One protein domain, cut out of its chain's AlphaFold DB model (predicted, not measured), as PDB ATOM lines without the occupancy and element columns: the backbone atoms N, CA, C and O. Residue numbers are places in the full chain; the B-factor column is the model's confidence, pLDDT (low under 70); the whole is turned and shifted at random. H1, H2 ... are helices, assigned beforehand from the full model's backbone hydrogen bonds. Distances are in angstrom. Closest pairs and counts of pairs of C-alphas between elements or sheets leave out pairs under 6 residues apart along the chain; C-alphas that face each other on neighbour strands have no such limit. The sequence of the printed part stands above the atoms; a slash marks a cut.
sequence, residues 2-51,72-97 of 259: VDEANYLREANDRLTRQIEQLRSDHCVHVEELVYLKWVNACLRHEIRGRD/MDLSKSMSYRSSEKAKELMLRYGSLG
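What this domain is: This is residues 2 to 51 and 72 to 97 of the 259 residues of an uncharacterized protein of Aegilops tauschii subsp. strangulata (UniProt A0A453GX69). One very long helix, H1, makes a rod, and a short helix, H2, crosses it near its far end; residues 2 to 33 of H1 stick out as a bare arm. The printed part has 76 residues with two named helices, H1 then H2, no named strand, and is all helix. It is extended, with a radius of gyration of the C-alphas of 21.2 A and spans of 72 by 28 by 15 A.

How they stand to each other: Go along H1, residues 2 to 51, to residues 37 to 45, which alone touch H2, residues 80 to 93. There the closest C-alphas, of Ala 41 and Tyr 93, are 5.1 A apart. The two lines stand about perpendicular, at 79 degrees. In H1 and H2 every O i to N i+4 pair is within hydrogen-bond range.

Where its parts are: Find C-alpha 2 at (216.663, 140.469, 191.793); from there H1 runs 73.1 A to C-alpha 51. H2 runs 19.8 A from C-alpha 80 to C-alpha 93 at (178.035, 120.267, 150.205).

The domain as a whole: Residues 52 to 71 are not printed, and C-alphas 51 and 72 are 16.6 A apart across the cut. Look for pLDDT under 70 at residues 50 to 51, 72 to 78 and 95 to 97.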
ATOM      1  N   VAL A   2     216.625 139.758 193.090       84.56
ATOM      2  CA  VAL A   2     216.663 140.469 191.793       84.56
ATOM      3  C   VAL A   2     216.868 139.505 190.617       84.56
ATOM      4  O   VAL A   2     216.152 139.588 189.626       84.56
ATOM      5  N   ASP A   3     217.770 138.537 190.757       89.38
ATOM      6  CA  ASP A   3     218.110 137.568 189.703       89.38
ATOM      7  C   ASP A   3     216.946 136.614 189.399       89.38
ATOM      8  O   ASP A   3     216.652 136.342 188.241       89.38
ATOM      9  N   GLU A   4     216.221 136.193 190.440       92.69
ATOM     10  CA  GLU A   4     214.987 135.406 190.322       92.69
ATOM     11  C   GLU A   4     213.893 136.208 189.602       92.69
ATOM     12  O   GLU A   4     213.250 135.703 188.688       92.69
ATOM     13  N   ALA A   5     213.718 137.491 189.941       94.31
ATOM     14  CA  ALA A   5     212.760 138.359 189.259       94.31
ATOM     15  C   ALA A   5     213.122 138.582 187.775       94.31
ATOM     16  O   ALA A   5     212.230 138.603 186.925       94.31
ATOM     17  N   ASN A   6     214.415 138.694 187.447       94.62
ATOM     18  CA  ASN A   6     214.891 138.753 186.063       94.62
ATOM     19  C   ASN A   6     214.631 137.433 185.318       94.62
ATOM     20  O   ASN A   6     214.047 137.462 184.236       94.62
ATOM     21  N   TYR A   7     214.977 136.287 185.915       96.62
ATOM     22  CA  TYR A   7     214.733 134.961 185.341       96.62
ATOM     23  C   TYR A   7     213.240 134.703 185.089       96.62
ATOM     24  O   TYR A   7     212.860 134.259 184.003       96.62
ATOM     25  N   LEU A   8     212.380 135.029 186.058       97.56
ATOM     26  CA  LEU A   8     210.929 134.892 185.932       97.56
ATOM     27  C   LEU A   8     210.360 135.816 184.847       97.56
ATOM     28  O   LEU A   8     209.487 135.381 184.095       97.56
ATOM     29  N   ARG A   9     210.875 137.047 184.704       96.94
ATOM     30  CA  ARG A   9     210.513 137.942 183.591       96.94
ATOM     31  C   ARG A   9     210.919 137.341 182.246       96.94
ATOM     32  O   ARG A   9     210.062 137.164 181.393       96.94
ATOM     33  N   GLU A  10     212.177 136.938 182.075       97.75
ATOM     34  CA  GLU A  10     212.666 136.338 180.822       97.75
ATOM     35  C   GLU A  10     211.942 135.031 180.463       97.75
ATOM     36  O   GLU A  10     211.724 134.724 179.285       97.75
ATOM     37  N   ALA A  11     211.543 134.249 181.470       97.44
ATOM     38  CA  ALA A  11     210.698 133.076 181.297       97.44
ATOM     39  C   ALA A  11     209.280 133.448 180.839       97.44
ATOM     40  O   ALA A  11     208.764 132.808 179.923       97.44
ATOM     41  N   ASN A  12     208.679 134.490 181.412       98.00
ATOM     42  CA  ASN A  12     207.359 134.984 181.025       98.00
ATOM     43  C   ASN A  12     207.371 135.597 179.611       98.00
ATOM     44  O   ASN A  12     206.548 135.231 178.775       98.00
ATOM     45  N   ASP A  13     208.378 136.410 179.279       98.19
ATOM     46  CA  ASP A  13     208.582 136.959 177.933       98.19
ATOM     47  C   ASP A  13     208.731 135.840 176.889       98.19
ATOM     48  O   ASP A  13     208.272 135.969 175.753       98.19
ATOM     49  N   ARG A  14     209.412 134.740 177.244       98.25
ATOM     50  CA  ARG A  14     209.591 133.563 176.377       98.25
ATOM     51  C   ARG A  14     208.283 132.792 176.192       98.25
ATOM     52  O   ARG A  14     207.971 132.420 175.065       98.25
ATOM     53  N   LEU A  15     207.526 132.573 177.268       98.50
ATOM     54  CA  LEU A  15     206.225 131.898 177.223       98.50
ATOM     55  C   LEU A  15     205.194 132.719 176.436       98.50
ATOM     56  O   LEU A  15     204.484 132.155 175.609       98.50
ATOM     57  N   THR A  16     205.170 134.042 176.615       98.25
ATOM     58  CA  THR A  16     204.318 134.967 175.849       98.25
ATOM     59  C   THR A  16     204.584 134.840 174.348       98.25
ATOM     60  O   THR A  16     203.660 134.539 173.595       98.25
ATOM     61  N   ARG A  17     205.853 134.902 173.917       98.38
ATOM     62  CA  ARG A  17     206.240 134.685 172.508       98.38
ATOM     63  C   ARG A  17     205.865 133.296 171.974       98.38
ATOM     64  O   ARG A  17     205.526 133.162 170.801       98.38
ATOM     65  N   GLN A  18     205.902 132.256 172.810       98.31
ATOM     66  CA  GLN A  18     205.448 130.914 172.424       98.31
ATOM     67  C   GLN A  18     203.920 130.840 172.264       98.31
ATOM     68  O   GLN A  18     203.444 130.206 171.327       98.31
ATOM     69  N   ILE A  19     203.153 131.516 173.124       98.25
ATOM     70  CA  ILE A  19     201.688 131.628 173.016       98.25
ATOM     71  C   ILE A  19     201.292 132.424 171.764       98.25
ATOM     72  O   ILE A  19     200.358 132.039 171.065       98.25
ATOM     73  N   GLU A  20     202.010 133.504 171.453       98.25
ATOM     74  CA  GLU A  20     201.812 134.301 170.237       98.25
ATOM     75  C   GLU A  20     202.078 133.480 168.970       98.25
ATOM     76  O   GLU A  20     201.218 133.440 168.090       98.25
ATOM     77  N   GLN A  21     203.201 132.751 168.910       98.12
ATOM     78  CA  GLN A  21     203.524 131.868 167.782       98.12
ATOM     79  C   GLN A  21     202.475 130.757 167.606       98.12
ATOM     80  O   GLN A  21     201.977 130.548 166.504       98.12
ATOM     81  N   LEU A  22     202.076 130.080 168.690       98.50
ATOM     82  CA  LEU A  22     201.037 129.043 168.633       98.50
ATOM     83  C   LEU A  22     199.690 129.598 168.146       98.50
ATOM     84  O   LEU A  22     198.968 128.908 167.428       98.50
ATOM     85  N   ARG A  23     199.357 130.849 168.492       97.38
ATOM     86  CA  ARG A  23     198.157 131.534 167.995       97.38
ATOM     87  C   ARG A  23     198.263 131.884 166.512       97.38
ATOM     88  O   ARG A  23     197.306 131.621 165.788       97.38
ATOM     89  N   SER A  24     199.394 132.416 166.038       96.56
ATOM     90  CA  SER A  24     199.579 132.680 164.601       96.56
ATOM     91  C   SER A  24     199.545 131.395 163.779       96.56
ATOM     92  O   SER A  24     198.865 131.343 162.756       96.56
ATOM     93  N   ASP A  25     200.201 130.337 164.261       97.19
ATOM     94  CA  ASP A  25     200.221 129.035 163.597       97.19
ATOM     95  C   ASP A  25     198.805 128.448 163.542       97.19
ATOM     96  O   ASP A  25     198.373 127.969 162.496       97.19
ATOM     97  N   HIS A  26     198.037 128.523 164.635       97.12
ATOM     98  CA  HIS A  26     196.644 128.076 164.655       97.12
ATOM     99  C   HIS A  26     195.765 128.838 163.648       97.12
ATOM    100  O   HIS A  26     195.003 128.202 162.919       97.12
ATOM    101  N   CYS A  27     195.895 130.166 163.546       95.44
ATOM    102  CA  CYS A  27     195.162 130.954 162.548       95.44
ATOM    103  C   CYS A  27     195.460 130.491 161.112       95.44
ATOM    104  O   CYS A  27     194.522 130.252 160.353       95.44
ATOM    105  N   VAL A  28     196.734 130.268 160.765       95.31
ATOM    106  CA  VAL A  28     197.132 129.780 159.428       95.31
ATOM    107  C   VAL A  28     196.530 128.402 159.124       95.31
ATOM    108  O   VAL A  28     195.971 128.202 158.046       95.31
ATOM    109  N   HIS A  29     196.556 127.462 160.076       95.50
ATOM    110  CA  HIS A  29     195.926 126.147 159.888       95.50
ATOM    111  C   HIS A  29     194.393 126.237 159.741       95.50
ATOM    112  O   HIS A  29     193.797 125.440 159.015       95.50
ATOM    113  N   VAL A  30     193.735 127.197 160.405       95.94
ATOM    114  CA  VAL A  30     192.292 127.442 160.243       95.94
ATOM    115  C   VAL A  30     191.980 128.025 158.862       95.94
ATOM    116  O   VAL A  30     191.027 127.574 158.225       95.94
ATOM    117  N   GLU A  31     192.784 128.967 158.363       92.38
ATOM    118  CA  GLU A  31     192.652 129.520 157.008       92.38
ATOM    119  C   GLU A  31     192.834 128.439 155.931       92.38
ATOM    120  O   GLU A  31     191.981 128.300 155.048       92.38
ATOM    121  N   GLU A  32     193.872 127.601 156.045       92.56
ATOM    122  CA  GLU A  32     194.087 126.460 155.144       92.56
ATOM    123  C   GLU A  32     192.916 125.464 155.206       92.56
ATOM    124  O   GLU A  32     192.399 125.038 154.170       92.56
ATOM    125  N   LEU A  33     192.421 125.132 156.404       91.75
ATOM    126  CA  LEU A  33     191.279 124.229 156.572       91.75
ATOM    127  C   LEU A  33     189.986 124.795 155.962       91.75
ATOM    128  O   LEU A  33     189.184 124.036 155.409       91.75
ATOM    129  N   VAL A  34     189.761 126.110 156.041       88.00
ATOM    130  CA  VAL A  34     188.627 126.785 155.390       88.00
ATOM    131  C   VAL A  34     188.775 126.742 153.868       88.00
ATOM    132  O   VAL A  34     187.820 126.362 153.187       88.00
ATOM    133  N   TYR A  35     189.965 127.029 153.336       88.75
ATOM    134  CA  TYR A  35     190.262 126.927 151.904       88.75
ATOM    135  C   TYR A  35     190.056 125.496 151.373       88.75
ATOM    136  O   TYR A  35     189.356 125.294 150.380       88.75
ATOM    137  N   LEU A  36     190.571 124.479 152.071       87.69
ATOM    138  CA  LEU A  36     190.396 123.072 151.700       87.69
ATOM    139  C   LEU A  36     188.924 122.632 151.756       87.69
ATOM    140  O   LEU A  36     188.464 121.924 150.857       87.69
ATOM    141  N   LYS A  37     188.153 123.077 152.760       85.25
ATOM    142  CA  LYS A  37     186.697 122.838 152.829       85.25
ATOM    143  C   LYS A  37     185.952 123.504 151.669       85.25
ATOM    144  O   LYS A  37     185.050 122.882 151.107       85.25
ATOM    145  N   TRP A  38     186.330 124.726 151.289       85.06
ATOM    146  CA  TRP A  38     185.772 125.417 150.125       85.06
ATOM    147  C   TRP A  38     186.057 124.656 148.827       85.06
ATOM    148  O   TRP A  38     185.118 124.287 148.123       85.06
ATOM    149  N   VAL A  39     187.322 124.329 148.548       85.69
ATOM    150  CA  VAL A  39     187.715 123.560 147.354       85.69
ATOM    151  C   VAL A  39     187.022 122.191 147.321       85.69
ATOM    152  O   VAL A  39     186.549 121.766 146.267       85.69
ATOM    153  N   ASN A  40     186.860 121.513 148.463       90.31
ATOM    154  CA  ASN A  40     186.128 120.246 148.523       90.31
ATOM    155  C   ASN A  40     184.630 120.409 148.201       90.31
ATOM    156  O   ASN A  40     184.068 119.585 147.478       90.31
ATOM    157  N   ALA A  41     183.984 121.475 148.683       83.31
ATOM    158  CA  ALA A  41     182.593 121.790 148.355       83.31
ATOM    159  C   ALA A  41     182.408 122.157 146.870       83.31
ATOM    160  O   ALA A  41     181.446 121.713 146.240       83.31
ATOM    161  N   CYS A  42     183.360 122.894 146.297       84.19
ATOM    162  CA  CYS A  42     183.449 123.204 144.872       84.19
ATOM    163  C   CYS A  42     183.524 121.936 144.005       84.19
ATOM    164  O   CYS A  42     182.685 121.740 143.129       84.19
ATOM    165  N   LEU A  43     184.452 121.023 144.308       85.75
ATOM    166  CA  LEU A  43     184.591 119.750 143.589       85.75
ATOM    167  C   LEU A  43     183.336 118.866 143.719       85.75
ATOM    168  O   LEU A  43     182.893 118.267 142.739       85.75
ATOM    169  N   ARG A  44     182.710 118.819 144.904       83.81
ATOM    170  CA  ARG A  44     181.425 118.123 145.119       83.81
ATOM    171  C   ARG A  44     180.289 118.706 144.278       83.81
ATOM    172  O   ARG A  44     179.432 117.945 143.832       83.81
ATOM    173  N   HIS A  45     180.272 120.024 144.075       83.69
ATOM    174  CA  HIS A  45     179.291 120.688 143.222       83.69
ATOM    175  C   HIS A  45     179.514 120.352 141.744       83.69
ATOM    176  O   HIS A  45     178.557 119.974 141.075       83.69
ATOM    177  N   GLU A  46     180.754 120.405 141.249       84.88
ATOM    178  CA  GLU A  46     181.072 120.091 139.847       84.88
ATOM    179  C   GLU A  46     180.792 118.631 139.476       84.88
ATOM    180  O   GLU A  46     180.219 118.371 138.418       84.88
ATOM    181  N   ILE A  47     181.152 117.682 140.349       83.88
ATOM    182  CA  ILE A  47     180.854 116.257 140.146       83.88
ATOM    183  C   ILE A  47     179.336 116.060 140.089       83.88
ATOM    184  O   ILE A  47     178.813 115.580 139.089       83.88
ATOM    185  N   ARG A  48     178.602 116.539 141.102       80.75
ATOM    186  CA  ARG A  48     177.144 116.372 141.163       80.75
ATOM    187  C   ARG A  48     176.403 117.114 140.046       80.75
ATOM    188  O   ARG A  48     175.385 116.622 139.578       80.75
ATOM    189  N   GLY A  49     176.890 118.276 139.613       73.06
ATOM    190  CA  GLY A  49     176.338 119.015 138.474       73.06
ATOM    191  C   GLY A  49     176.538 118.280 137.147       73.06
ATOM    192  O   GLY A  49     175.669 118.338 136.284       73.06
ATOM    193  N   ARG A  50     177.638 117.528 137.006       68.88
ATOM    194  CA  ARG A  50     177.893 116.647 135.859       68.88
ATOM    195  C   ARG A  50     177.027 115.385 135.903       68.88
ATOM    196  O   ARG A  50     176.413 115.047 134.898       68.88
ATOM    197  N   ASP A  51     176.918 114.747 137.067       64.56
ATOM    198  CA  ASP A  51     176.070 113.564 137.289       64.56
ATOM    199  C   ASP A  51     174.562 113.879 137.175       64.56
ATOM    200  O   ASP A  51     173.740 112.983 136.984       64.56
ATOM    201  N   MET A  72     185.055 126.171 139.125       65.50
ATOM    202  CA  MET A  72     186.121 126.749 138.299       65.50
ATOM    203  C   MET A  72     185.915 128.220 137.902       65.50
ATOM    204  O   MET A  72     186.893 128.885 137.579       65.50
ATOM    205  N   ASP A  73     184.689 128.750 137.883       68.06
ATOM    206  CA  ASP A  73     184.435 130.167 137.573       68.06
ATOM    207  C   ASP A  73     184.415 131.044 138.830       68.06
ATOM    208  O   ASP A  73     184.719 132.234 138.765       68.06
ATOM    209  N   LEU A  74     184.153 130.441 139.995       69.06
ATOM    210  CA  LEU A  74     184.250 131.104 141.294       69.06
ATOM    211  C   LEU A  74     185.716 131.357 141.680       69.06
ATOM    212  O   LEU A  74     186.053 132.448 142.139       69.06
ATOM    213  N   SER A  75     186.613 130.396 141.434       66.62
ATOM    214  CA  SER A  75     188.044 130.532 141.761       66.62
ATOM    215  C   SER A  75     188.770 131.623 140.961       66.62
ATOM    216  O   SER A  75     189.738 132.198 141.453       66.62
ATOM    217  N   LYS A  76     188.287 131.957 139.756       65.69
ATOM    218  CA  LYS A  76     188.836 133.025 138.896       65.69
ATOM    219  C   LYS A  76     188.530 134.436 139.406       65.69
ATOM    220  O   LYS A  76     189.167 135.392 138.972       65.69
ATOM    221  N   SER A  77     187.541 134.589 140.289       61.03
ATOM    222  CA  SER A  77     187.076 135.884 140.779       61.03
ATOM    223  C   SER A  77     187.070 135.894 142.303       61.03
ATOM    224  O   SER A  77     186.128 135.416 142.921       61.03
ATOM    225  N   MET A  78     188.066 136.528 142.928       63.09
ATOM    226  CA  MET A  78     188.087 136.805 144.379       63.09
ATOM    227  C   MET A  78     187.088 137.916 144.787       63.09
ATOM    228  O   MET A  78     187.335 138.704 145.697       63.09
ATOM    229  N   SER A  79     185.959 138.024 144.082       75.38
ATOM    230  CA  SER A  79     184.917 139.017 144.331       75.38
ATOM    231  C   SER A  79     183.995 138.604 145.478       75.38
ATOM    232  O   SER A  79     183.804 137.421 145.767       75.38
ATOM    233  N   TYR A  80     183.339 139.592 146.091       76.25
ATOM    234  CA  TYR A  80     182.340 139.374 147.142       76.25
ATOM    235  C   TYR A  80     181.255 138.358 146.738       76.25
ATOM    236  O   TYR A  80     180.944 137.455 147.511       76.25
ATOM    237  N   ARG A  81     180.750 138.429 145.496       71.81
ATOM    238  CA  ARG A  81     179.733 137.493 144.979       71.81
ATOM    239  C   ARG A  81     180.250 136.060 144.834       71.81
ATOM    240  O   ARG A  81     179.493 135.117 145.054       71.81
ATOM    241  N   SER A  82     181.535 135.885 144.520       76.56
ATOM    242  CA  SER A  82     182.169 134.565 144.555       76.56
ATOM    243  C   SER A  82     182.306 134.047 145.987       76.56
ATOM    244  O   SER A  82     181.970 132.897 146.246       76.56
ATOM    245  N   SER A  83     182.686 134.903 146.944       77.25
ATOM    246  CA  SER A  83     182.780 134.551 148.371       77.25
ATOM    247  C   SER A  83     181.423 134.156 148.985       77.25
ATOM    248  O   SER A  83     181.320 133.158 149.701       77.25
ATOM    249  N   GLU A  84     180.339 134.857 148.639       82.19
ATOM    250  CA  GLU A  84     178.978 134.440 149.005       82.19
ATOM    251  C   GLU A  84     178.629 133.063 148.422       82.19
ATOM    252  O   GLU A  84     178.120 132.195 149.138       82.19
ATOM    253  N   LYS A  85     178.937 132.827 147.140       81.44
ATOM    254  CA  LYS A  85     178.641 131.547 146.483       81.44
ATOM    255  C   LYS A  85     179.513 130.407 147.015       81.44
ATOM    256  O   LYS A  85     179.012 129.304 147.206       81.44
ATOM    257  N   ALA A  86     180.773 130.679 147.340       79.44
ATOM    258  CA  ALA A  86     181.682 129.781 148.043       79.44
ATOM    259  C   ALA A  86     181.089 129.322 149.384       79.44
ATOM    260  O   ALA A  86     181.003 128.122 149.646       79.44
ATOM    261  N   LYS A  87     180.597 130.271 150.192       85.19
ATOM    262  CA  LYS A  87     179.912 130.003 151.465       85.19
ATOM    263  C   LYS A  87     178.627 129.191 151.269       85.19
ATOM    264  O   LYS A  87     178.385 128.246 152.018       85.19
ATOM    265  N   GLU A  88     177.826 129.504 150.250       86.81
ATOM    266  CA  GLU A  88     176.629 128.732 149.889       86.81
ATOM    267  C   GLU A  88     176.976 127.274 149.531       86.81
ATOM    268  O   GLU A  88     176.338 126.349 150.036       86.81
ATOM    269  N   LEU A  89     178.015 127.050 148.717       84.38
ATOM    270  CA  LEU A  89     178.489 125.709 148.366       84.38
ATOM    271  C   LEU A  89     179.025 124.955 149.591       84.38
ATOM    272  O   LEU A  89     178.700 123.780 149.762       84.38
ATOM    273  N   MET A  90     179.785 125.612 150.474       83.81
ATOM    274  CA  MET A  90     180.265 125.009 151.725       83.81
ATOM    275  C   MET A  90     179.114 124.538 152.620       83.81
ATOM    276  O   MET A  90     179.184 123.431 153.150       83.81
ATOM    277  N   LEU A  91     178.038 125.319 152.741       85.12
ATOM    278  CA  LEU A  91     176.847 124.921 153.499       85.12
ATOM    279  C   LEU A  91     176.073 123.781 152.814       85.12
ATOM    280  O   LEU A  91     175.636 122.849 153.484       85.12
ATOM    281  N   ARG A  92     175.927 123.815 151.481       81.88
ATOM    282  CA  ARG A  92     175.178 122.795 150.716       81.88
ATOM    283  C   ARG A  92     175.906 121.457 150.574       81.88
ATOM    284  O   ARG A  92     175.248 120.424 150.464       81.88
ATOM    285  N   TYR A  93     177.241 121.455 150.548       79.31
ATOM    286  CA  TYR A  93     178.035 120.267 150.205       79.31
ATOM    287  C   TYR A  93     179.085 119.861 151.247       79.31
ATOM    288  O   TYR A  93     179.521 118.709 151.218       79.31
ATOM    289  N   GLY A  94     179.462 120.738 152.184       71.56
ATOM    290  CA  GLY A  94     180.463 120.441 153.216       71.56
ATOM    291  C   GLY A  94     180.024 119.356 154.207       71.56
ATOM    292  O   GLY A  94     180.817 118.485 154.553       71.56
ATOM    293  N   SER A  95     178.746 119.343 154.598       66.75
ATOM    294  CA  SER A  95     178.180 118.321 155.496       66.75
ATOM    295  C   SER A  95     177.915 116.971 154.811       66.75
ATOM    296  O   SER A  95     177.757 115.953 155.479       66.75
ATOM    297  N   LEU A  96     177.882 116.924 153.474       58.84
ATOM    298  CA  LEU A  96     177.395 115.783 152.681       58.84
ATOM    299  C   LEU A  96     178.423 114.639 152.517       58.84
ATOM    300  O   LEU A  96     178.513 114.008 151.462       58.84
ATOM    301  N   GLY A  97     179.259 114.377 153.524       53.50
ATOM    302  CA  GLY A  97     180.273 113.316 153.430       53.50
ATOM    303  C   GLY A  97     181.073 112.965 154.682       53.50
ATOM    304  O   GLY A  97     181.845 112.016 154.615       53.50
TER     305      GLY A  97